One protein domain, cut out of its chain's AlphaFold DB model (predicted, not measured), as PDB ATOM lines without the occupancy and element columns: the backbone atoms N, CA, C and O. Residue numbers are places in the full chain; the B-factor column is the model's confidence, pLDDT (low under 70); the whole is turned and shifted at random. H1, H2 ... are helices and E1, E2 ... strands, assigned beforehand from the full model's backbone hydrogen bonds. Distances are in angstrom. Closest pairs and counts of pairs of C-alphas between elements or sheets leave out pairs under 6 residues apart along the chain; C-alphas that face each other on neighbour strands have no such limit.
ATOM      1  N   ALA A 174      16.450  -5.201 -62.168       96.19
ATOM      2  CA  ALA A 174      17.017  -4.081 -62.917       96.19
ATOM      3  C   ALA A 174      16.025  -3.438 -63.911       96.19
ATOM      4  O   ALA A 174      15.922  -2.211 -63.896       96.19
ATOM      5  N   PRO A 175      15.238  -4.188 -64.712       97.50
ATOM      6  CA  PRO A 175      14.255  -3.590 -65.619       97.50
ATOM      7  C   PRO A 175      13.102  -2.899 -64.884       97.50
ATOM      8  O   PRO A 175      12.756  -1.771 -65.220       97.50
ATOM      9  N   TYR A 176      12.555  -3.532 -63.842       97.69
ATOM     10  CA  TYR A 176      11.477  -2.962 -63.025       97.69
ATOM     11  C   TYR A 176      11.920  -1.639 -62.369       97.69
ATOM     12  O   TYR A 176      11.223  -0.627 -62.433       97.69
ATOM     13  N   PHE A 177      13.137  -1.617 -61.824       97.25
ATOM     14  CA  PHE A 177      13.766  -0.441 -61.224       97.25
ATOM     15  C   PHE A 177      14.034   0.667 -62.242       97.25
ATOM     16  O   PHE A 177      13.707   1.828 -61.991       97.25
ATOM     17  N   ALA A 178      14.590   0.312 -63.401       97.00
ATOM     18  CA  ALA A 178      14.866   1.254 -64.475       97.00
ATOM     19  C   ALA A 178      13.579   1.899 -65.003       97.00
ATOM     20  O   ALA A 178      13.549   3.112 -65.180       97.00
ATOM     21  N   SER A 179      12.506   1.126 -65.190       97.19
ATOM     22  CA  SER A 179      11.209   1.649 -65.624       97.19
ATOM     23  C   SER A 179      10.570   2.573 -64.579       97.19
ATOM     24  O   SER A 179      10.065   3.634 -64.938       97.19
ATOM     25  N   ALA A 180      10.651   2.248 -63.283       97.19
ATOM     26  CA  ALA A 180      10.161   3.137 -62.225       97.19
ATOM     27  C   ALA A 180      10.983   4.434 -62.136       97.19
ATOM     28  O   ALA A 180      10.427   5.522 -61.993       97.19
ATOM     29  N   LYS A 181      12.311   4.346 -62.280       97.00
ATOM     30  CA  LYS A 181      13.176   5.527 -62.380       97.00
ATOM     31  C   LYS A 181      12.837   6.363 -63.614       97.00
ATOM     32  O   LYS A 181      12.761   7.580 -63.513       97.00
ATOM     33  N   GLN A 182      12.609   5.724 -64.757       96.69
ATOM     34  CA  GLN A 182      12.241   6.400 -65.995       96.69
ATOM     35  C   GLN A 182      10.919   7.166 -65.840       96.69
ATOM     36  O   GLN A 182      10.815   8.281 -66.339       96.69
ATOM     37  N   ALA A 183       9.931   6.625 -65.122       96.00
ATOM     38  CA  ALA A 183       8.710   7.359 -64.780       96.00
ATOM     39  C   ALA A 183       9.023   8.673 -64.041       96.00
ATOM     40  O   ALA A 183       8.550   9.740 -64.427       96.00
ATOM     41  N   ILE A 184       9.889   8.616 -63.026       97.06
ATOM     42  CA  ILE A 184      10.330   9.801 -62.279       97.06
ATOM     43  C   ILE A 184      11.117  10.774 -63.165       97.06
ATOM     44  O   ILE A 184      10.860  11.978 -63.119       97.06
ATOM     45  N   ASP A 185      12.016  10.273 -64.011       95.69
ATOM     46  CA  ASP A 185      12.804  11.091 -64.939       95.69
ATOM     47  C   ASP A 185      11.916  11.835 -65.961       95.69
ATOM     48  O   ASP A 185      12.298  12.909 -66.422       95.69
ATOM     49  N   HIS A 186      10.725  11.315 -66.292       94.25
ATOM     50  CA  HIS A 186       9.738  12.026 -67.119       94.25
ATOM     51  C   HIS A 186       8.980  13.119 -66.352       94.25
ATOM     52  O   HIS A 186       8.659  14.157 -66.929       94.25
ATOM     53  N   ILE A 187       8.695  12.906 -65.066       95.56
ATOM     54  CA  ILE A 187       7.909  13.839 -64.241       95.56
ATOM     55  C   ILE A 187       8.767  15.020 -63.763       95.56
ATOM     56  O   ILE A 187       8.317  16.167 -63.763       95.56
ATOM     57  N   GLN A 188      10.023  14.779 -63.376       95.19
ATOM     58  CA  GLN A 188      10.895  15.806 -62.791       95.19
ATOM     59  C   GLN A 188      11.098  17.061 -63.664       95.19
ATOM     60  O   GLN A 188      11.077  18.165 -63.109       95.19
ATOM     61  N   PRO A 189      11.240  16.969 -65.001       95.06
ATOM     62  CA  PRO A 189      11.275  18.146 -65.865       95.06
ATOM     63  C   PRO A 189      10.013  19.014 -65.774       95.06
ATOM     64  O   PRO A 189      10.127  20.240 -65.780       95.06
ATOM     65  N   LEU A 190       8.829  18.405 -65.627       94.81
ATOM     66  CA  LEU A 190       7.559  19.129 -65.478       94.81
ATOM     67  C   LEU A 190       7.536  19.924 -64.167       94.81
ATOM     68  O   LEU A 190       7.186  21.107 -64.148       94.81
ATOM     69  N   TYR A 191       7.985  19.300 -63.075       95.44
ATOM     70  CA  TYR A 191       8.147  19.957 -61.777       95.44
ATOM     71  C   TYR A 191       9.147  21.111 -61.846       95.44
ATOM     72  O   TYR A 191       8.862  22.218 -61.388       95.44
ATOM     73  N   GLN A 192      10.304  20.886 -62.470       93.75
ATOM     74  CA  GLN A 192      11.342  21.901 -62.609       93.75
ATOM     75  C   GLN A 192      10.867  23.102 -63.436       93.75
ATOM     76  O   GLN A 192      11.138  24.251 -63.073       93.75
ATOM     77  N   ALA A 193      10.139  22.862 -64.528       92.62
ATOM     78  CA  ALA A 193       9.561  23.922 -65.342       92.62
ATOM     79  C   ALA A 193       8.536  24.745 -64.551       92.62
ATOM     80  O   ALA A 193       8.580  25.977 -64.579       92.62
ATOM     81  N   GLN A 194       7.682  24.085 -63.764       93.00
ATOM     82  CA  GLN A 194       6.717  24.759 -62.898       93.00
ATOM     83  C   GLN A 194       7.395  25.613 -61.813       93.00
ATOM     84  O   GLN A 194       7.010  26.767 -61.612       93.00
ATOM     85  N   LEU A 195       8.433  25.094 -61.145       93.31
ATOM     86  CA  LEU A 195       9.223  25.863 -60.171       93.31
ATOM     87  C   LEU A 195       9.890  27.079 -60.829       93.31
ATOM     88  O   LEU A 195       9.874  28.172 -60.268       93.31
ATOM     89  N   THR A 196      10.432  26.906 -62.039       92.88
ATOM     90  CA  THR A 196      11.078  27.980 -62.810       92.88
ATOM     91  C   THR A 196      10.087  29.081 -63.177       92.88
ATOM     92  O   THR A 196      10.386  30.260 -62.990       92.88
ATOM     93  N   HIS A 197       8.888  28.706 -63.628       90.06
ATOM     94  CA  HIS A 197       7.808  29.648 -63.910       90.06
ATOM     95  C   HIS A 197       7.400  30.439 -62.653       90.06
ATOM     96  O   HIS A 197       7.218  31.652 -62.710       90.06
ATOM     97  N   MET A 198       7.304  29.776 -61.496       88.19
ATOM     98  CA  MET A 198       6.942  30.430 -60.233       88.19
ATOM     99  C   MET A 198       8.035  31.359 -59.694       88.19
ATOM    100  O   MET A 198       7.719  32.413 -59.141       88.19
ATOM    101  N   ALA A 199       9.309  30.997 -59.850       89.38
ATOM    102  CA  ALA A 199      10.412  31.691 -59.199       89.38
ATOM    103  C   ALA A 199      10.572  33.162 -59.639       89.38
ATOM    104  O   ALA A 199      11.081  33.958 -58.855       89.38
ATOM    105  N   SER A 200      10.118  33.575 -60.831       77.94
ATOM    106  CA  SER A 200      10.073  34.992 -61.261       77.94
ATOM    107  C   SER A 200      11.349  35.810 -60.939       77.94
ATOM    108  O   SER A 200      11.265  36.927 -60.431       77.94
ATOM    109  N   ASN A 201      12.536  35.255 -61.232       77.25
ATOM    110  CA  ASN A 201      13.888  35.776 -60.917       77.25
ATOM    111  C   ASN A 201      14.417  35.557 -59.482       77.25
ATOM    112  O   ASN A 201      15.492  36.056 -59.146       77.25
ATOM    113  N   THR A 202      13.719  34.802 -58.638       84.19
ATOM    114  CA  THR A 202      14.271  34.267 -57.382       84.19
ATOM    115  C   THR A 202      14.996  32.942 -57.627       84.19
ATOM    116  O   THR A 202      14.745  32.250 -58.613       84.19
ATOM    117  N   ALA A 203      15.949  32.599 -56.760       88.88
ATOM    118  CA  ALA A 203      16.638  31.317 -56.850       88.88
ATOM    119  C   ALA A 203      15.705  30.186 -56.393       88.88
ATOM    120  O   ALA A 203      15.076  30.290 -55.341       88.88
ATOM    121  N   ILE A 204      15.651  29.098 -57.164       89.56
ATOM    122  CA  ILE A 204      14.898  27.899 -56.787       89.56
ATOM    123  C   ILE A 204      15.612  27.227 -55.601       89.56
ATOM    124  O   ILE A 204      16.815  26.974 -55.699       89.56
ATOM    125  N   PRO A 205      14.915  26.943 -54.485       88.88
ATOM    126  CA  PRO A 205      15.474  26.226 -53.351       88.88
ATOM    127  C   PRO A 205      16.003  24.859 -53.771       88.88
ATOM    128  O   PRO A 205      15.391  24.161 -54.583       88.88
ATOM    129  N   ASN A 206      17.127  24.452 -53.189       86.94
ATOM    130  CA  ASN A 206      17.705  23.142 -53.464       86.94
ATOM    131  C   ASN A 206      16.783  22.031 -52.956       86.94
ATOM    132  O   ASN A 206      16.427  22.023 -51.775       86.94
ATOM    133  N   ALA A 207      16.483  21.058 -53.819       85.12
ATOM    134  CA  ALA A 207      15.825  19.820 -53.421       85.12
ATOM    135  C   ALA A 207      16.655  19.133 -52.330       85.12
ATOM    136  O   ALA A 207      17.843  18.868 -52.531       85.12
ATOM    137  N   GLN A 208      16.041  18.880 -51.176       90.56
ATOM    138  CA  GLN A 208      16.636  18.037 -50.147       90.56
ATOM    139  C   GLN A 208      16.025  16.641 -50.269       90.56
ATOM    140  O   GLN A 208      14.797  16.528 -50.211       90.56
ATOM    141  N   PRO A 209      16.842  15.596 -50.477       94.19
ATOM    142  CA  PRO A 209      16.345  14.230 -50.481       94.19
ATOM    143  C   PRO A 209      15.838  13.847 -49.085       94.19
ATOM    144  O   PRO A 209      16.385  14.284 -48.073       94.19
ATOM    145  N   LEU A 210      14.791  13.027 -49.044       97.19
ATOM    146  CA  LEU A 210      14.065  12.663 -47.830       97.19
ATOM    147  C   LEU A 210      14.767  11.536 -47.071       97.19
ATOM    148  O   LEU A 210      15.374  10.643 -47.668       97.19
ATOM    149  N   LYS A 211      14.623  11.530 -45.750       97.81
ATOM    150  CA  LYS A 211      14.920  10.386 -44.895       97.81
ATOM    151  C   LYS A 211      13.656   9.555 -44.700       97.81
ATOM    152  O   LYS A 211      12.644  10.063 -44.223       97.81
ATOM    153  N   VAL A 212      13.722   8.273 -45.045       98.25
ATOM    154  CA  VAL A 212      12.556   7.383 -45.098       98.25
ATOM    155  C   VAL A 212      12.752   6.202 -44.152       98.25
ATOM    156  O   VAL A 212      13.815   5.584 -44.143       98.25
ATOM    157  N   VAL A 213      11.729   5.850 -43.376       98.69
ATOM    158  CA  VAL A 213      11.663   4.545 -42.694       98.69
ATOM    159  C   VAL A 213      10.766   3.618 -43.500       98.69
ATOM    160  O   VAL A 213       9.684   4.021 -43.911       98.69
ATOM    161  N   ILE A 214      11.185   2.379 -43.725       98.62
ATOM    162  CA  ILE A 214      10.431   1.393 -44.497       98.62
ATOM    163  C   ILE A 214      10.223   0.148 -43.646       98.62
ATOM    164  O   ILE A 214      11.193  -0.485 -43.240       98.62
ATOM    165  N   ASP A 215       8.968  -0.231 -43.416       98.69
ATOM    166  CA  ASP A 215       8.601  -1.501 -42.797       98.69
ATOM    167  C   ASP A 215       8.076  -2.479 -43.848       98.69
ATOM    168  O   ASP A 215       7.009  -2.288 -44.435       98.69
ATOM    169  N   CYS A 216       8.843  -3.543 -44.078       98.25
ATOM    170  CA  CYS A 216       8.490  -4.594 -45.026       98.25
ATOM    171  C   CYS A 216       7.613  -5.686 -44.397       98.25
ATOM    172  O   CYS A 216       7.233  -6.617 -45.097       98.25
ATOM    173  N   LEU A 217       7.331  -5.628 -43.086       97.81
ATOM    174  CA  LEU A 217       6.514  -6.591 -42.332       97.81
ATOM    175  C   LEU A 217       6.908  -8.069 -42.530       97.81
ATOM    176  O   LEU A 217       6.056  -8.960 -42.478       97.81
ATOM    177  N   ASN A 218       8.201  -8.345 -42.746       98.12
ATOM    178  CA  ASN A 218       8.732  -9.659 -43.132       98.12
ATOM    179  C   ASN A 218       8.115 -10.220 -44.432       98.12
ATOM    180  O   ASN A 218       8.096 -11.434 -44.649       98.12
ATOM    181  N   GLY A 219       7.595  -9.324 -45.268       97.94
ATOM    182  CA  GLY A 219       6.987  -9.551 -46.565       97.94
ATOM    183  C   GLY A 219       7.988  -9.685 -47.707       97.94
ATOM    184  O   GLY A 219       9.207  -9.596 -47.535       97.94
ATOM    185  N   ALA A 220       7.451  -9.869 -48.910       97.94
ATOM    186  CA  ALA A 220       8.228 -10.053 -50.126       97.94
ATOM    187  C   ALA A 220       8.965  -8.779 -50.571       97.94
ATOM    188  O   ALA A 220       9.918  -8.886 -51.331       97.94
ATOM    189  N   THR A 221       8.575  -7.590 -50.100       97.94
ATOM    190  CA  THR A 221       9.222  -6.303 -50.435       97.94
ATOM    191  C   THR A 221      10.637  -6.165 -49.875       97.94
ATOM    192  O   THR A 221      11.444  -5.426 -50.436       97.94
ATOM    193  N   GLY A 222      10.961  -6.910 -48.817       97.25
ATOM    194  CA  GLY A 222      12.224  -6.865 -48.081       97.25
ATOM    195  C   GLY A 222      13.505  -6.798 -48.922       97.25
ATOM    196  O   GLY A 222      14.259  -5.835 -48.791       97.25
ATOM    197  N   PRO A 223      13.750  -7.756 -49.836       96.19
ATOM    198  CA  PRO A 223      14.944  -7.774 -50.681       96.19
ATOM    199  C   PRO A 223      14.980  -6.675 -51.753       96.19
ATOM    200  O   PRO A 223      16.020  -6.467 -52.374       96.19
ATOM    201  N   PHE A 224      13.853  -6.004 -52.014       96.94
ATOM    202  CA  PHE A 224      13.702  -5.054 -53.118       96.94
ATOM    203  C   PHE A 224      13.714  -3.606 -52.650       96.94
ATOM    204  O   PHE A 224      14.404  -2.797 -53.257       96.94
ATOM    205  N   ALA A 225      13.000  -3.286 -51.568       95.94
ATOM    206  CA  ALA A 225      12.878  -1.936 -51.025       95.94
ATOM    207  C   ALA A 225      14.226  -1.191 -50.868       95.94
ATOM    208  O   ALA A 225      14.338  -0.091 -51.413       95.94
ATOM    209  N   PRO A 226      15.278  -1.750 -50.227       90.56
ATOM    210  CA  PRO A 226      16.572  -1.069 -50.118       90.56
ATOM    211  C   PRO A 226      17.177  -0.687 -51.467       90.56
ATOM    212  O   PRO A 226      17.697   0.414 -51.625       90.56
ATOM    213  N   LEU A 227      17.110  -1.592 -52.444       92.75
ATOM    214  CA  LEU A 227      17.687  -1.373 -53.768       92.75
ATOM    215  C   LEU A 227      16.836  -0.390 -54.582       92.75
ATOM    216  O   LEU A 227      17.368   0.494 -55.249       92.75
ATOM    217  N   PHE A 228      15.512  -0.527 -54.482       96.44
ATOM    218  CA  PHE A 228      14.538   0.279 -55.203       96.44
ATOM    219  C   PHE A 228      14.620   1.756 -54.815       96.44
ATOM    220  O   PHE A 228      14.732   2.605 -55.697       96.44
ATOM    221  N   PHE A 229      14.611   2.057 -53.513       95.19
ATOM    222  CA  PHE A 229      14.705   3.430 -53.014       95.19
ATOM    223  C   PHE A 229      16.153   3.946 -52.999       95.19
ATOM    224  O   PHE A 229      16.385   5.123 -53.266       95.19
ATOM    225  N   GLY A 230      17.141   3.074 -52.764       88.62
ATOM    226  CA  GLY A 230      18.556   3.455 -52.683       88.62
ATOM    227  C   GLY A 230      19.173   3.947 -53.998       88.62
ATOM    228  O   GLY A 230      20.133   4.714 -53.971       88.62
ATOM    229  N   GLN A 231      18.624   3.565 -55.156       88.12
ATOM    230  CA  GLN A 231      19.103   4.050 -56.461       88.12
ATOM    231  C   GLN A 231      18.618   5.473 -56.816       88.12
ATOM    232  O   GLN A 231      19.064   6.038 -57.815       88.12
ATOM    233  N   LEU A 232      17.704   6.051 -56.025       90.50
ATOM    234  CA  LEU A 232      17.091   7.367 -56.248       90.50
ATOM    235  C   LEU A 232      17.524   8.346 -55.153       90.50
ATOM    236  O   LEU A 232      16.705   8.922 -54.438       90.50
ATOM    237  N   SER A 233      18.837   8.538 -55.022       89.44
ATOM    238  CA  SER A 233      19.452   9.357 -53.966       89.44
ATOM    239  C   SER A 233      19.080  10.844 -54.015       89.44
ATOM    240  O   SER A 233      19.235  11.551 -53.024       89.44
ATOM    241  N   ASN A 234      18.558  11.323 -55.147       90.19
ATOM    242  CA  ASN A 234      17.963  12.653 -55.285       90.19
ATOM    243  C   ASN A 234      16.596  12.783 -54.591       90.19
ATOM    244  O   ASN A 234      16.168  13.903 -54.326       90.19
ATOM    245  N   LEU A 235      15.924  11.665 -54.302       94.56
ATOM    246  CA  LEU A 235      14.637  11.618 -53.605       94.56
ATOM    247  C   LEU A 235      14.744  11.033 -52.198       94.56
ATOM    248  O   LEU A 235      14.049  11.499 -51.302       94.56
ATOM    249  N   CYS A 236      15.605  10.034 -52.001       95.56
ATOM    250  CA  CYS A 236      15.779   9.321 -50.739       95.56
ATOM    251  C   CYS A 236      17.253   9.347 -50.316       95.56
ATOM    252  O   CYS A 236      18.085   8.645 -50.886       95.56
ATOM    253  N   ALA A 237      17.578  10.151 -49.305       93.75
ATOM    254  CA  ALA A 237      18.937  10.307 -48.787       93.75
ATOM    255  C   ALA A 237      19.373   9.084 -47.973       93.75
ATOM    256  O   ALA A 237      20.522   8.650 -48.031       93.75
ATOM    257  N   GLU A 238      18.435   8.553 -47.191       94.31
ATOM    258  CA  GLU A 238      18.638   7.469 -46.240       94.31
ATOM    259  C   GLU A 238      17.336   6.671 -46.127       94.31
ATOM    260  O   GLU A 238      16.268   7.255 -45.929       94.31
ATOM    261  N   ALA A 239      17.434   5.344 -46.228       95.88
ATOM    262  CA  ALA A 239      16.333   4.422 -45.979       95.88
ATOM    263  C   ALA A 239      16.655   3.558 -44.751       95.88
ATOM    264  O   ALA A 239      17.561   2.723 -44.792       95.88
ATOM    265  N   VAL A 240      15.918   3.756 -43.659       97.56
ATOM    266  CA  VAL A 240      15.974   2.914 -42.457       97.56
ATOM    267  C   VAL A 240      14.998   1.758 -42.638       97.56
ATOM    268  O   VAL A 240      13.821   1.983 -42.899       97.56
ATOM    269  N   LEU A 241      15.470   0.520 -42.509       98.06
ATOM    270  CA  LEU A 241      14.684  -0.670 -42.841       98.06
ATOM    271  C   LEU A 241      14.246  -1.411 -41.580       98.06
ATOM    272  O   LEU A 241      15.063  -1.734 -40.718       98.06
ATOM    273  N   LEU A 242      12.962  -1.743 -41.522       98.50
ATOM    274  CA  LEU A 242      12.338  -2.557 -40.490       98.50
ATOM    275  C   LEU A 242      11.819  -3.849 -41.117       98.50
ATOM    276  O   LEU A 242      11.282  -3.857 -42.226       98.50
ATOM    277  N   ASN A 243      11.975  -4.956 -40.387       97.88
ATOM    278  CA  ASN A 243      11.416  -6.262 -40.753       97.88
ATOM    279  C   ASN A 243      11.730  -6.683 -42.207       97.88
ATOM    280  O   ASN A 243      10.886  -7.270 -42.881       97.88
ATOM    281  N   GLN A 244      12.938  -6.371 -42.692       96.94
ATOM    282  CA  GLN A 244      13.330  -6.541 -44.097       96.94
ATOM    283  C   GLN A 244      13.534  -7.997 -44.530       96.94
ATOM    284  O   GLN A 244      13.477  -8.286 -45.716       96.94
ATOM    285  N   ASP A 245      13.803  -8.916 -43.605       97.75
ATOM    286  CA  ASP A 245      14.076 -10.306 -43.969       97.75
ATOM    287  C   ASP A 245      12.746 -11.045 -44.200       97.75
ATOM    288  O   ASP A 245      11.935 -11.122 -43.261       97.75
ATOM    289  N   PRO A 246      12.493 -11.597 -45.406       98.00
ATOM    290  CA  PRO A 246      11.261 -12.324 -45.680       98.00
ATOM    291  C   PRO A 246      11.097 -13.525 -44.750       98.00
ATOM    292  O   PRO A 246      11.980 -14.378 -44.646       98.00
ATOM    293  N   ASN A 247       9.952 -13.612 -44.073       97.62
ATOM    294  CA  ASN A 247       9.655 -14.699 -43.149       97.62
ATOM    295  C   ASN A 247       8.152 -15.001 -43.119       97.62
ATOM    296  O   ASN A 247       7.379 -14.308 -42.456       97.62
ATOM    297  N   GLY A 248       7.752 -16.103 -43.760       95.25
ATOM    298  CA  GLY A 248       6.360 -16.561 -43.825       95.25
ATOM    299  C   GLY A 248       5.710 -16.936 -42.489       95.25
ATOM    300  O   GLY A 248       4.505 -17.172 -42.452       95.25
ATOM    301  N   GLN A 249       6.469 -16.994 -41.386       95.62
ATOM    302  CA  GLN A 249       5.906 -17.158 -40.041       95.62
ATOM    303  C   GLN A 249       5.383 -15.850 -39.443       95.62
ATOM    304  O   GLN A 249       4.656 -15.912 -38.448       95.62
ATOM    305  N   PHE A 250       5.751 -14.703 -40.029       95.38
ATOM    306  CA  PHE A 250       5.361 -13.361 -39.603       95.38
ATOM    307  C   PHE A 250       5.509 -13.157 -38.085       95.38
ATOM    308  O   PHE A 250       4.515 -13.079 -37.358       95.38
ATOM    309  N   PRO A 251       6.751 -13.110 -37.562       95.25
ATOM    310  CA  PRO A 251       7.024 -13.214 -36.125       95.25
ATOM    311  C   PRO A 251       6.354 -12.126 -35.274       95.25
ATOM    312  O   PRO A 251       6.106 -12.350 -34.091       95.25
ATOM    313  N   LYS A 252       6.043 -10.966 -35.864       93.44
ATOM    314  CA  LYS A 252       5.398  -9.832 -35.186       93.44
ATOM    315  C   LYS A 252       3.879  -9.746 -35.419       93.44
ATOM    316  O   LYS A 252       3.252  -8.813 -34.925       93.44
ATOM    317  N   GLY A 253       3.287 -10.710 -36.124       92.81
ATOM    318  CA  GLY A 253       1.870 -10.725 -36.503       92.81
ATOM    319  C   GLY A 253       1.661 -10.525 -38.000       92.81
ATOM    320  O   GLY A 253       2.621 -10.311 -38.738       92.81
ATOM    321  N   ASP A 254       0.403 -10.603 -38.432       92.94
ATOM    322  CA  ASP A 254       0.003 -10.592 -39.844       92.94
ATOM    323  C   ASP A 254       0.664  -9.441 -40.629       92.94
ATOM    324  O   ASP A 254       0.817  -8.340 -40.086       92.94
ATOM    325  N   PRO A 255       1.080  -9.652 -41.889       95.88
ATOM    326  CA  PRO A 255       1.749  -8.630 -42.691       95.88
ATOM    327  C   PRO A 255       0.726  -7.648 -43.279       95.88
ATOM    328  O   PRO A 255       0.626  -7.486 -44.490       95.88
ATOM    329  N   ASP A 256      -0.089  -7.054 -42.414       94.75
ATOM    330  CA  ASP A 256      -1.187  -6.168 -42.770       94.75
ATOM    331  C   ASP A 256      -0.942  -4.773 -42.182       94.75
ATOM    332  O   ASP A 256      -1.204  -4.549 -40.993       94.75
ATOM    333  N   PRO A 257      -0.442  -3.820 -42.984       93.38
ATOM    334  CA  PRO A 257      -0.131  -2.486 -42.495       93.38
ATOM    335  C   PRO A 257      -1.399  -1.680 -42.164       93.38
ATOM    336  O   PRO A 257      -1.292  -0.648 -41.512       93.38
ATOM    337  N   THR A 258      -2.599  -2.139 -42.551       88.44
ATOM    338  CA  THR A 258      -3.868  -1.471 -42.195       88.44
ATOM    339  C   THR A 258      -4.210  -1.628 -40.710       88.44
ATOM    340  O   THR A 258      -4.990  -0.855 -40.152       88.44
ATOM    341  N   GLN A 259      -3.626  -2.626 -40.037       86.88
ATOM    342  CA  GLN A 259      -3.904  -2.907 -38.636       86.88
ATOM    343  C   GLN A 259      -3.126  -1.933 -37.735       86.88
ATOM    344  O   GLN A 259      -1.893  -1.958 -37.736       86.88
ATOM    345  N   PRO A 260      -3.792  -1.145 -36.861       85.12
ATOM    346  CA  PRO A 260      -3.124  -0.081 -36.102       85.12
ATOM    347  C   PRO A 260      -1.935  -0.541 -35.250       85.12
ATOM    348  O   PRO A 260      -0.985   0.202 -35.028       85.12
ATOM    349  N   HIS A 261      -1.960  -1.778 -34.746       90.88
ATOM    350  CA  HIS A 261      -0.865  -2.305 -33.936       90.88
ATOM    351  C   HIS A 261       0.375  -2.694 -34.754       90.88
ATOM    352  O   HIS A 261       1.455  -2.783 -34.172       90.88
ATOM    353  N   ARG A 262       0.227  -2.920 -36.066       93.69
ATOM    354  CA  ARG A 262       1.325  -3.283 -36.971       93.69
ATOM    355  C   ARG A 262       2.171  -2.070 -37.356       93.69
ATOM    356  O   ARG A 262       3.369  -2.228 -37.521       93.69
ATOM    357  N   LEU A 263       1.599  -0.863 -37.362       95.44
ATOM    358  CA  LEU A 263       2.332   0.376 -37.657       95.44
ATOM    359  C   LEU A 263       3.115   0.954 -36.469       95.44
ATOM    360  O   LEU A 263       3.929   1.846 -36.669       95.44
ATOM    361  N   ARG A 264       2.925   0.467 -35.236       97.31
ATOM    362  CA  ARG A 264       3.538   1.086 -34.039       97.31
ATOM    363  C   ARG A 264       5.063   1.151 -34.086       97.31
ATOM    364  O   ARG A 264       5.640   2.120 -33.607       97.31
ATOM    365  N   GLU A 265       5.702   0.116 -34.628       98.06
ATOM    366  CA  GLU A 265       7.159   0.083 -34.778       98.06
ATOM    367  C   GLU A 265       7.623   1.121 -35.804       98.06
ATOM    368  O   GLU A 265       8.516   1.909 -35.507       98.06
ATOM    369  N   LEU A 266       6.943   1.196 -36.952       98.56
ATOM    370  CA  LEU A 266       7.175   2.225 -37.962       98.56
ATOM    371  C   LEU A 266       6.997   3.636 -37.381       98.56
ATOM    372  O   LEU A 266       7.867   4.482 -37.554       98.56
ATOM    373  N   GLN A 267       5.920   3.878 -36.630       98.69
ATOM    374  CA  GLN A 267       5.667   5.157 -35.961       98.69
ATOM    375  C   GLN A 267       6.791   5.548 -34.999       98.69
ATOM    376  O   GLN A 267       7.273   6.680 -35.042       98.69
ATOM    377  N   ALA A 268       7.225   4.615 -34.149       98.69
ATOM    378  CA  ALA A 268       8.305   4.863 -33.201       98.69
ATOM    379  C   ALA A 268       9.632   5.135 -33.923       98.69
ATOM    380  O   ALA A 268      10.331   6.084 -33.580       98.69
ATOM    381  N   SER A 269       9.937   4.350 -34.956       98.69
ATOM    382  CA  SER A 269      11.162   4.472 -35.743       98.69
ATOM    383  C   SER A 269      11.220   5.784 -36.527       98.69
ATOM    384  O   SER A 269      12.291   6.373 -36.635       98.69
ATOM    385  N   VAL A 270      10.097   6.278 -37.058       98.81
ATOM    386  CA  VAL A 270      10.061   7.590 -37.726       98.81
ATOM    387  C   VAL A 270      10.467   8.700 -36.757       98.81
ATOM    388  O   VAL A 270      11.318   9.523 -37.094       98.81
ATOM    389  N   ILE A 271       9.939   8.677 -35.530       98.69
ATOM    390  CA  ILE A 271      10.305   9.638 -34.483       98.69
ATOM    391  C   ILE A 271      11.763   9.473 -34.044       98.69
ATOM    392  O   ILE A 271      12.492  10.460 -33.961       98.69
ATOM    393  N   GLU A 272      12.195   8.240 -33.771       98.62
ATOM    394  CA  GLU A 272      13.549   7.925 -33.300       98.62
ATOM    395  C   GLU A 272      14.616   8.386 -34.295       98.62
ATOM    396  O   GLU A 272      15.609   9.004 -33.910       98.62
ATOM    397  N   HIS A 273      14.389   8.130 -35.582       98.25
ATOM    398  CA  HIS A 273      15.333   8.458 -36.640       98.25
ATOM    399  C   HIS A 273      15.148   9.864 -37.221       98.25
ATOM    400  O   HIS A 273      15.913  10.231 -38.117       98.25
ATOM    401  N   GLN A 274      14.177  10.641 -36.720       98.00
ATOM    402  CA  GLN A 274      13.798  11.956 -37.253       98.00
ATOM    403  C   GLN A 274      13.549  11.904 -38.768       98.00
ATOM    404  O   GLN A 274      14.044  12.740 -39.521       98.00
ATOM    405  N   ALA A 275      12.856  10.860 -39.217       98.44
ATOM    406  CA  ALA A 275      12.570  10.651 -40.627       98.44
ATOM    407  C   ALA A 275      11.430  11.558 -41.108       98.44
ATOM    408  O   ALA A 275      10.530  11.910 -40.346       98.44
ATOM    409  N   ASP A 276      11.448  11.895 -42.395       98.31
ATOM    410  CA  ASP A 276      10.430  12.738 -43.024       98.31
ATOM    411  C   ASP A 276       9.124  11.971 -43.279       98.31
ATOM    412  O   ASP A 276       8.046  12.564 -43.364       98.31
ATOM    413  N   ILE A 277       9.217  10.647 -43.423       98.56
ATOM    414  CA  ILE A 277       8.095   9.772 -43.762       98.56
ATOM    415  C   ILE A 277       8.409   8.308 -43.426       98.56
ATOM    416  O   ILE A 277       9.548   7.847 -43.541       98.56
ATOM    417  N   GLY A 278       7.381   7.565 -43.024       98.69
ATOM    418  CA  GLY A 278       7.396   6.112 -42.896       98.69
ATOM    419  C   GLY A 278       6.520   5.444 -43.956       98.69
ATOM    420  O   GLY A 278       5.395   5.884 -44.176       98.69
ATOM    421  N   LEU A 279       7.001   4.365 -44.575       98.75
ATOM    422  CA  LEU A 279       6.275   3.546 -45.551       98.75
ATOM    423  C   LEU A 279       6.104   2.124 -45.004       98.75
ATOM    424  O   LEU A 279       7.083   1.490 -44.620       98.75
ATOM    425  N   GLY A 280       4.875   1.615 -44.969       98.38
ATOM    426  CA  GLY A 280       4.557   0.244 -44.569       98.38
ATOM    427  C   GLY A 280       3.981  -0.551 -45.736       98.38
ATOM    428  O   GLY A 280       2.990  -0.126 -46.332       98.38
ATOM    429  N   PHE A 281       4.579  -1.704 -46.033       98.50
ATOM    430  CA  PHE A 281       4.153  -2.593 -47.116       98.50
ATOM    431  C   PHE A 281       3.549  -3.887 -46.579       98.50
ATOM    432  O   PHE A 281       4.022  -4.426 -45.579       98.50
ATOM    433  N   ASP A 282       2.517  -4.401 -47.249       97.69
ATOM    434  CA  ASP A 282       1.946  -5.703 -46.908       97.69
ATOM    435  C   ASP A 282       2.779  -6.886 -47.431       97.69
ATOM    436  O   ASP A 282       3.847  -6.728 -48.028       97.69
ATOM    437  N   GLY A 283       2.300  -8.102 -47.157       96.38
ATOM    438  CA  GLY A 283       3.055  -9.337 -47.370       96.38
ATOM    439  C   GLY A 283       3.545  -9.564 -48.803       96.38
ATOM    440  O   GLY A 283       4.629 -10.120 -48.974       96.38
ATOM    441  N   ASP A 284       2.796  -9.131 -49.818       97.62
ATOM    442  CA  ASP A 284       3.162  -9.273 -51.232       97.62
ATOM    443  C   ASP A 284       3.372  -7.943 -51.965       97.62
ATOM    444  O   ASP A 284       3.636  -7.960 -53.170       97.62
ATOM    445  N   GLY A 285       3.352  -6.820 -51.243       97.75
ATOM    446  CA  GLY A 285       3.788  -5.511 -51.723       97.75
ATOM    447  C   GLY A 285       2.793  -4.783 -52.622       97.75
ATOM    448  O   GLY A 285       3.210  -3.895 -53.366       97.75
ATOM    449  N   ASP A 286       1.511  -5.148 -52.583       96.94
ATOM    450  CA  ASP A 286       0.457  -4.480 -53.353       96.94
ATOM    451  C   ASP A 286      -0.319  -3.427 -52.536       96.94
ATOM    452  O   ASP A 286      -1.083  -2.648 -53.111       96.94
ATOM    453  N   ARG A 287      -0.053  -3.323 -51.220       97.75
ATOM    454  CA  ARG A 287      -0.619  -2.286 -50.337       97.75
ATOM    455  C   ARG A 287       0.418  -1.372 -49.704       97.75
ATOM    456  O   ARG A 287       1.446  -1.829 -49.205       97.75
ATOM    457  N   LEU A 288       0.076  -0.086 -49.632       98.44
ATOM    458  CA  LEU A 288       0.861   0.951 -48.962       98.44
ATOM    459  C   LEU A 288       0.080   1.574 -47.801       98.44
ATOM    460  O   LEU A 288      -1.040   2.038 -47.995       98.44
ATOM    461  N   MET A 289       0.717   1.688 -46.637       98.06
ATOM    462  CA  MET A 289       0.335   2.643 -45.588       98.06
ATOM    463  C   MET A 289       1.480   3.604 -45.309       98.06
ATOM    464  O   MET A 289       2.648   3.274 -45.516       98.06
ATOM    465  N   VAL A 290       1.146   4.795 -44.820       98.62
ATOM    466  CA  VAL A 290       2.116   5.869 -44.603       98.62
ATOM    467  C   VAL A 290       2.011   6.389 -43.176       98.62
ATOM    468  O   VAL A 290       0.927   6.450 -42.597       98.62
ATOM    469  N   VAL A 291       3.152   6.778 -42.620       98.62
ATOM    470  CA  VAL A 291       3.277   7.493 -41.351       98.62
ATOM    471  C   VAL A 291       3.983   8.820 -41.617       98.62
ATOM    472  O   VAL A 291       4.974   8.854 -42.343       98.62
ATOM    473  N   ASP A 292       3.477   9.915 -41.055       98.56
ATOM    474  CA  ASP A 292       4.109  11.227 -41.194       98.56
ATOM    475  C   ASP A 292       5.331  11.405 -40.283       98.56
ATOM    476  O   ASP A 292       5.603  10.596 -39.397       98.56
ATOM    477  N   ASN A 293       6.054  12.509 -40.467       98.44
ATOM    478  CA  ASN A 293       7.241  12.858 -39.685       98.44
ATOM    479  C   ASN A 293       6.993  13.054 -38.171       98.44
ATOM    480  O   ASN A 293       7.950  13.183 -37.410       98.44
ATOM    481  N   LEU A 294       5.736  13.099 -37.717       98.38
ATOM    482  CA  LEU A 294       5.353  13.147 -36.302       98.38
ATOM    483  C   LEU A 294       4.905  11.772 -35.777       98.38
ATOM    484  O   LEU A 294       4.358  11.674 -34.675       98.38
ATOM    485  N   GLY A 295       5.139  10.700 -36.538       97.94
ATOM    486  CA  GLY A 295       4.767   9.344 -36.155       97.94
ATOM    487  C   GLY A 295       3.255   9.103 -36.205       97.94
ATOM    488  O   GLY A 295       2.770   8.155 -35.582       97.94
ATOM    489  N   ARG A 296       2.484   9.947 -36.905       96.56
ATOM    490  CA  ARG A 296       1.030   9.796 -37.046       96.56
ATOM    491  C   ARG A 296       0.731   8.961 -38.295       96.56
ATOM    492  O   ARG A 296       1.198   9.312 -39.378       96.56
ATOM    493  N   PRO A 297      -0.021   7.854 -38.180       95.00
ATOM    494  CA  PRO A 297      -0.421   7.083 -39.344       95.00
ATOM    495  C   PRO A 297      -1.429   7.902 -40.150       95.00
ATOM    496  O   PRO A 297      -2.348   8.494 -39.580       95.00
ATOM    497  N   LEU A 298      -1.259   7.939 -41.469       94.25
ATOM    498  CA  LEU A 298      -2.217   8.591 -42.353       94.25
ATOM    499  C   LEU A 298      -3.516   7.786 -42.358       94.25
ATOM    500  O   LEU A 298      -3.501   6.560 -42.479       94.25
ATOM    501  N   ARG A 436       6.256   7.690 -55.980       98.44
ATOM    502  CA  ARG A 436       5.498   8.828 -56.523       98.44
ATOM    503  C   ARG A 436       5.228   9.881 -55.454       98.44
ATOM    504  O   ARG A 436       5.456  11.064 -55.702       98.44
ATOM    505  N   LEU A 437       4.848   9.452 -54.249       98.50
ATOM    506  CA  LEU A 437       4.664  10.347 -53.110       98.50
ATOM    507  C   LEU A 437       5.971  11.047 -52.701       98.50
ATOM    508  O   LEU A 437       5.961  12.258 -52.495       98.50
ATOM    509  N   LEU A 438       7.103  10.333 -52.631       98.25
ATOM    510  CA  LEU A 438       8.404  10.942 -52.308       98.25
ATOM    511  C   LEU A 438       8.802  12.013 -53.335       98.25
ATOM    512  O   LEU A 438       9.188  13.117 -52.953       98.25
ATOM    513  N   ASN A 439       8.669  11.713 -54.632       98.06
ATOM    514  CA  ASN A 439       8.968  12.668 -55.701       98.06
ATOM    515  C   ASN A 439       8.110  13.938 -55.584       98.06
ATOM    516  O   ASN A 439       8.625  15.056 -55.664       98.06
ATOM    517  N   TRP A 440       6.810  13.768 -55.334       98.06
ATOM    518  CA  TRP A 440       5.873  14.873 -55.155       98.06
ATOM    519  C   TRP A 440       6.153  15.701 -53.893       98.06
ATOM    520  O   TRP A 440       6.055  16.929 -53.938       98.06
ATOM    521  N   LEU A 441       6.546  15.066 -52.782       97.69
ATOM    522  CA  LEU A 441       6.907  15.748 -51.533       97.69
ATOM    523  C   LEU A 441       8.170  16.602 -51.682       97.69
ATOM    524  O   LEU A 441       8.188  17.741 -51.206       97.69
ATOM    525  N   VAL A 442       9.201  16.101 -52.371       96.94
ATOM    526  CA  VAL A 442      10.420  16.878 -52.663       96.94
ATOM    527  C   VAL A 442      10.068  18.133 -53.465       96.94
ATOM    528  O   VAL A 442      10.418  19.247 -53.065       96.94
ATOM    529  N   TYR A 443       9.295  17.974 -54.543       95.94
ATOM    530  CA  TYR A 443       8.824  19.093 -55.360       95.94
ATOM    531  C   TYR A 443       7.971  20.089 -54.566       95.94
ATOM    532  O   TYR A 443       8.217  21.298 -54.617       95.94
ATOM    533  N   ASN A 444       6.998  19.613 -53.787       94.94
ATOM    534  CA  ASN A 444       6.119  20.493 -53.021       94.94
ATOM    535  C   ASN A 444       6.844  21.222 -51.895       94.94
ATOM    536  O   ASN A 444       6.515  22.374 -51.614       94.94
ATOM    537  N   THR A 445       7.872  20.613 -51.310       95.00
ATOM    538  CA  THR A 445       8.740  21.282 -50.340       95.00
ATOM    539  C   THR A 445       9.465  22.462 -50.982       95.00
ATOM    540  O   THR A 445       9.415  23.569 -50.447       95.00
ATOM    541  N   GLN A 446      10.058  22.281 -52.168       94.44
ATOM    542  CA  GLN A 446      10.692  23.383 -52.906       94.44
ATOM    543  C   GLN A 446       9.676  24.459 -53.304       94.44
ATOM    544  O   GLN A 446       9.924  25.655 -53.131       94.44
ATOM    545  N   ARG A 447       8.509  24.041 -53.805       94.06
ATOM    546  CA  ARG A 447       7.417  24.934 -54.208       94.06
ATOM    547  C   ARG A 447       6.913  25.782 -53.042       94.06
ATOM    548  O   ARG A 447       6.676  26.977 -53.201       94.06
ATOM    549  N   TYR A 448       6.755  25.181 -51.868       93.12
ATOM    550  CA  TYR A 448       6.309  25.869 -50.664       93.12
ATOM    551  C   TYR A 448       7.388  26.809 -50.111       93.12
ATOM    552  O   TYR A 448       7.075  27.945 -49.747       93.12
ATOM    553  N   GLN A 449       8.658  26.388 -50.130       93.25
ATOM    554  CA  GLN A 449       9.801  27.226 -49.756       93.25
ATOM    555  C   GLN A 449       9.913  28.468 -50.647       93.25
ATOM    556  O   GLN A 449      10.103  29.560 -50.118       93.25
ATOM    557  N   LEU A 450       9.713  28.335 -51.964       91.25
ATOM    558  CA  LEU A 450       9.696  29.467 -52.903       91.25
ATOM    559  C   LEU A 450       8.690  30.553 -52.510       91.25
ATOM    560  O   LEU A 450       8.970  31.741 -52.645       91.25
ATOM    561  N   VAL A 451       7.506  30.148 -52.050       89.00
ATOM    562  CA  VAL A 451       6.396  31.073 -51.780       89.00
ATOM    563  C   VAL A 451       6.433  31.616 -50.350       89.00
ATOM    564  O   VAL A 451       6.013  32.746 -50.107       89.00
ATOM    565  N   THR A 452       6.908  30.824 -49.387       90.25
ATOM    566  CA  THR A 452       6.750  31.122 -47.952       90.25
ATOM    567  C   THR A 452       8.061  31.283 -47.183       90.25
ATOM    568  O   THR A 452       8.026  31.717 -46.031       90.25
ATOM    569  N   ASN A 453       9.204  30.938 -47.786       87.56
ATOM    570  CA  ASN A 453      10.509  30.789 -47.126       87.56
ATOM    571  C   ASN A 453      10.517  29.803 -45.937       87.56
ATOM    572  O   ASN A 453      11.393  29.882 -45.073       87.56
ATOM    573  N   LYS A 454       9.553  28.879 -45.867       89.81
ATOM    574  CA  LYS A 454       9.468  27.823 -44.847       89.81
ATOM    575  C   LYS A 454       9.573  26.453 -45.498       89.81
ATOM    576  O   LYS A 454       9.159  26.292 -46.641       89.81
ATOM    577  N   SER A 455      10.094  25.467 -44.769       88.94
ATOM    578  CA  SER A 455       9.991  24.074 -45.208       88.94
ATOM    579  C   SER A 455       8.566  23.568 -45.026       88.94
ATOM    580  O   SER A 455       7.887  23.995 -44.097       88.94
ATOM    581  N   LEU A 456       8.148  22.668 -45.911       93.06
ATOM    582  CA  LEU A 456       6.907  21.914 -45.797       93.06
ATOM    583  C   LEU A 456       7.247  20.518 -45.282       93.06
ATOM    584  O   LEU A 456       8.191  19.907 -45.779       93.06
ATOM    585  N   GLN A 457       6.499  20.020 -44.308       95.25
ATOM    586  CA  GLN A 457       6.557  18.630 -43.869       95.25
ATOM    587  C   GLN A 457       5.250  17.916 -44.221       95.25
ATOM    588  O   GLN A 457       4.220  18.555 -44.441       95.25
ATOM    589  N   LEU A 458       5.264  16.580 -44.255       97.06
ATOM    590  CA  LEU A 458       4.043  15.812 -44.522       97.06
ATOM    591  C   LEU A 458       2.963  16.097 -43.465       97.06
ATOM    592  O   LEU A 458       1.795  16.250 -43.811       97.06
ATOM    593  N   SER A 459       3.349  16.250 -42.197       97.12
ATOM    594  CA  SER A 459       2.427  16.641 -41.124       97.12
ATOM    595  C   SER A 459       1.706  17.970 -41.377       97.12
ATOM    596  O   SER A 459       0.505  18.041 -41.124       97.12
ATOM    597  N   ASP A 460       2.385  18.979 -41.936       95.75
ATOM    598  CA  ASP A 460       1.779  20.278 -42.269       95.75
ATOM    599  C   ASP A 460       0.691  20.140 -43.346       95.75
ATOM    600  O   ASP A 460      -0.332  20.827 -43.304       95.75
ATOM    601  N   ILE A 461       0.910  19.250 -44.322       94.88
ATOM    602  CA  ILE A 461      -0.063  18.960 -45.383       94.88
ATOM    603  C   ILE A 461      -1.307  18.316 -44.770       94.88
ATOM    604  O   ILE A 461      -2.426  18.736 -45.059       94.88
ATOM    605  N   LEU A 462      -1.110  17.325 -43.896       93.19
ATOM    606  CA  LEU A 462      -2.199  16.594 -43.246       93.19
ATOM    607  C   LEU A 462      -3.008  17.473 -42.290       93.19
ATOM    608  O   LEU A 462      -4.230  17.355 -42.254       93.19
ATOM    609  N   ASP A 463      -2.357  18.383 -41.565       93.44
ATOM    610  CA  ASP A 463      -3.028  19.337 -40.673       93.44
ATOM    611  C   ASP A 463      -3.923  20.328 -41.445       93.44
ATOM    612  O   ASP A 463      -4.837  20.924 -40.871       93.44
ATOM    613  N   GLY A 464      -3.682  20.495 -42.751       91.00
ATOM    614  CA  GLY A 464      -4.523  21.275 -43.657       91.00
ATOM    615  C   GLY A 464      -5.751  20.530 -44.194       91.00
ATOM    616  O   GLY A 464      -6.632  21.171 -44.772       91.00
ATOM    617  N   LEU A 465      -5.831  19.206 -44.022       89.25
ATOM    618  CA  LEU A 465      -6.956  18.399 -44.496       89.25
ATOM    619  C   LEU A 465      -8.118  18.412 -43.495       89.25
ATOM    620  O   LEU A 465      -7.906  18.525 -42.284       89.25
ATOM    621  N   PRO A 466      -9.374  18.274 -43.965       85.69
ATOM    622  CA  PRO A 466     -10.510  18.194 -43.065       85.69
ATOM    623  C   PRO A 466     -10.392  16.962 -42.152       85.69
ATOM    624  O   PRO A 466      -9.928  15.900 -42.593       85.69
ATOM    625  N   PRO A 467     -10.831  17.075 -40.885       78.88
ATOM    626  CA  PRO A 467     -10.838  15.948 -39.974       78.88
ATOM    627  C   PRO A 467     -11.791  14.869 -40.492       78.88
ATOM    628  O   PRO A 467     -12.965  15.128 -40.775       78.88
ATOM    629  N   LEU A 468     -11.287  13.641 -40.565       72.88
ATOM    630  CA  LEU A 468     -12.086  12.466 -40.875       72.88
ATOM    631  C   LEU A 468     -12.589  11.852 -39.573       72.88
ATOM    632  O   LEU A 468     -11.811  11.357 -38.758       72.88
TER     633      LEU A 468
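Overview. This is residues 174 to 298 and 436 to 468 of the 592 residues of a protein of Psychrobacter sp. FDAARGOS_221 (UniProt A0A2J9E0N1). What is the main shape? A strongly twisted four-stranded sheet makes the core, with the short helices H2 and H3 over its opposite faces. The long helix H1 and H4 run side by side, H4 reaching the sheet and H1 standing off it, while residues 463 to 468, of which 463 belongs to the small H5, stick out. What is it made of? The 158 printed residues hold five named helices and four named strands, in the order H1 E1 H2 E2 H3 E3 E4 H4 H5, a mixed class with a mixed sheet ordered E2 E1 E3 E4. The whole is compact, with a radius of gyration of the C-alphas of 16.6 A and spans of 57 by 40 by 26 A.

Arrangement. What is near the first helix? H1, residues 174 to 199, and H4, residues 436 to 452, touch at a shallow tilt of 15 degrees, the same way, the C-alphas of Leu 195 and Arg 447 being closest at 6.3 A. How do the strands pair? E1, residues 210 to 215, is parallel to E2, residues 236 to 242, at 19 degrees, with N 240 and O 212 at 2.8 A, and to E3, residues 277 to 281, at 29 degrees, with N 215 and O 279 at 2.8 A, both within hydrogen-bond range. E3 and E4, residues 288 to 292, are an antiparallel hairpin at 158 degrees, with N 278 and O 291 at 2.8 A. Which helices are on the sheet? H2, residues 225 to 230, is over E1 at a height of 7.7 A, and H3, residues 264 to 272, is over E1 and E3 on the opposite face at 8.1 A, its Val 270 and Gly 278 of E3 having C-alphas 6.0 A apart. E1, H2, E2 form a strand-helix-strand unit, two parallel neighbour strands with a helix between, and E2, H3, E3 a split one with E1 between its strands; both crossovers are right-handed. H4 and H5, residues 458 to 463, only graze the sheet. Are the helix backbones complete? Every O i to N i+4 pair is within hydrogen-bond range in H2, H3, H4 and H5, and 20 of 22 are in H1.

Along the chain. Where does the printed part begin? C-alpha 174 of H1 is at (17.017, -4.081, -62.917), and H1 is 36.6 A long. How long are other elements, and where does H5 end? H4 measures 23.9 A, E2 16.1 A and E1 16.0 A; C-alpha 463 of H5 is at (-3.028, 19.337, -40.673).

Size, cuts and confidence. How large is it? The two C-alphas farthest apart, of Asn 201 and Gln 249, are 57.5 A apart. Where is it cut or loosely linked? Residues 299 to 435 are not printed, with 16.1 A from C-alpha 298 to C-alpha 436, and E2 to H3 is a long link of 21 residues. Is confidence low anywhere? No printed residue is under 70, and the mean pLDDT of the printed part is 94.6.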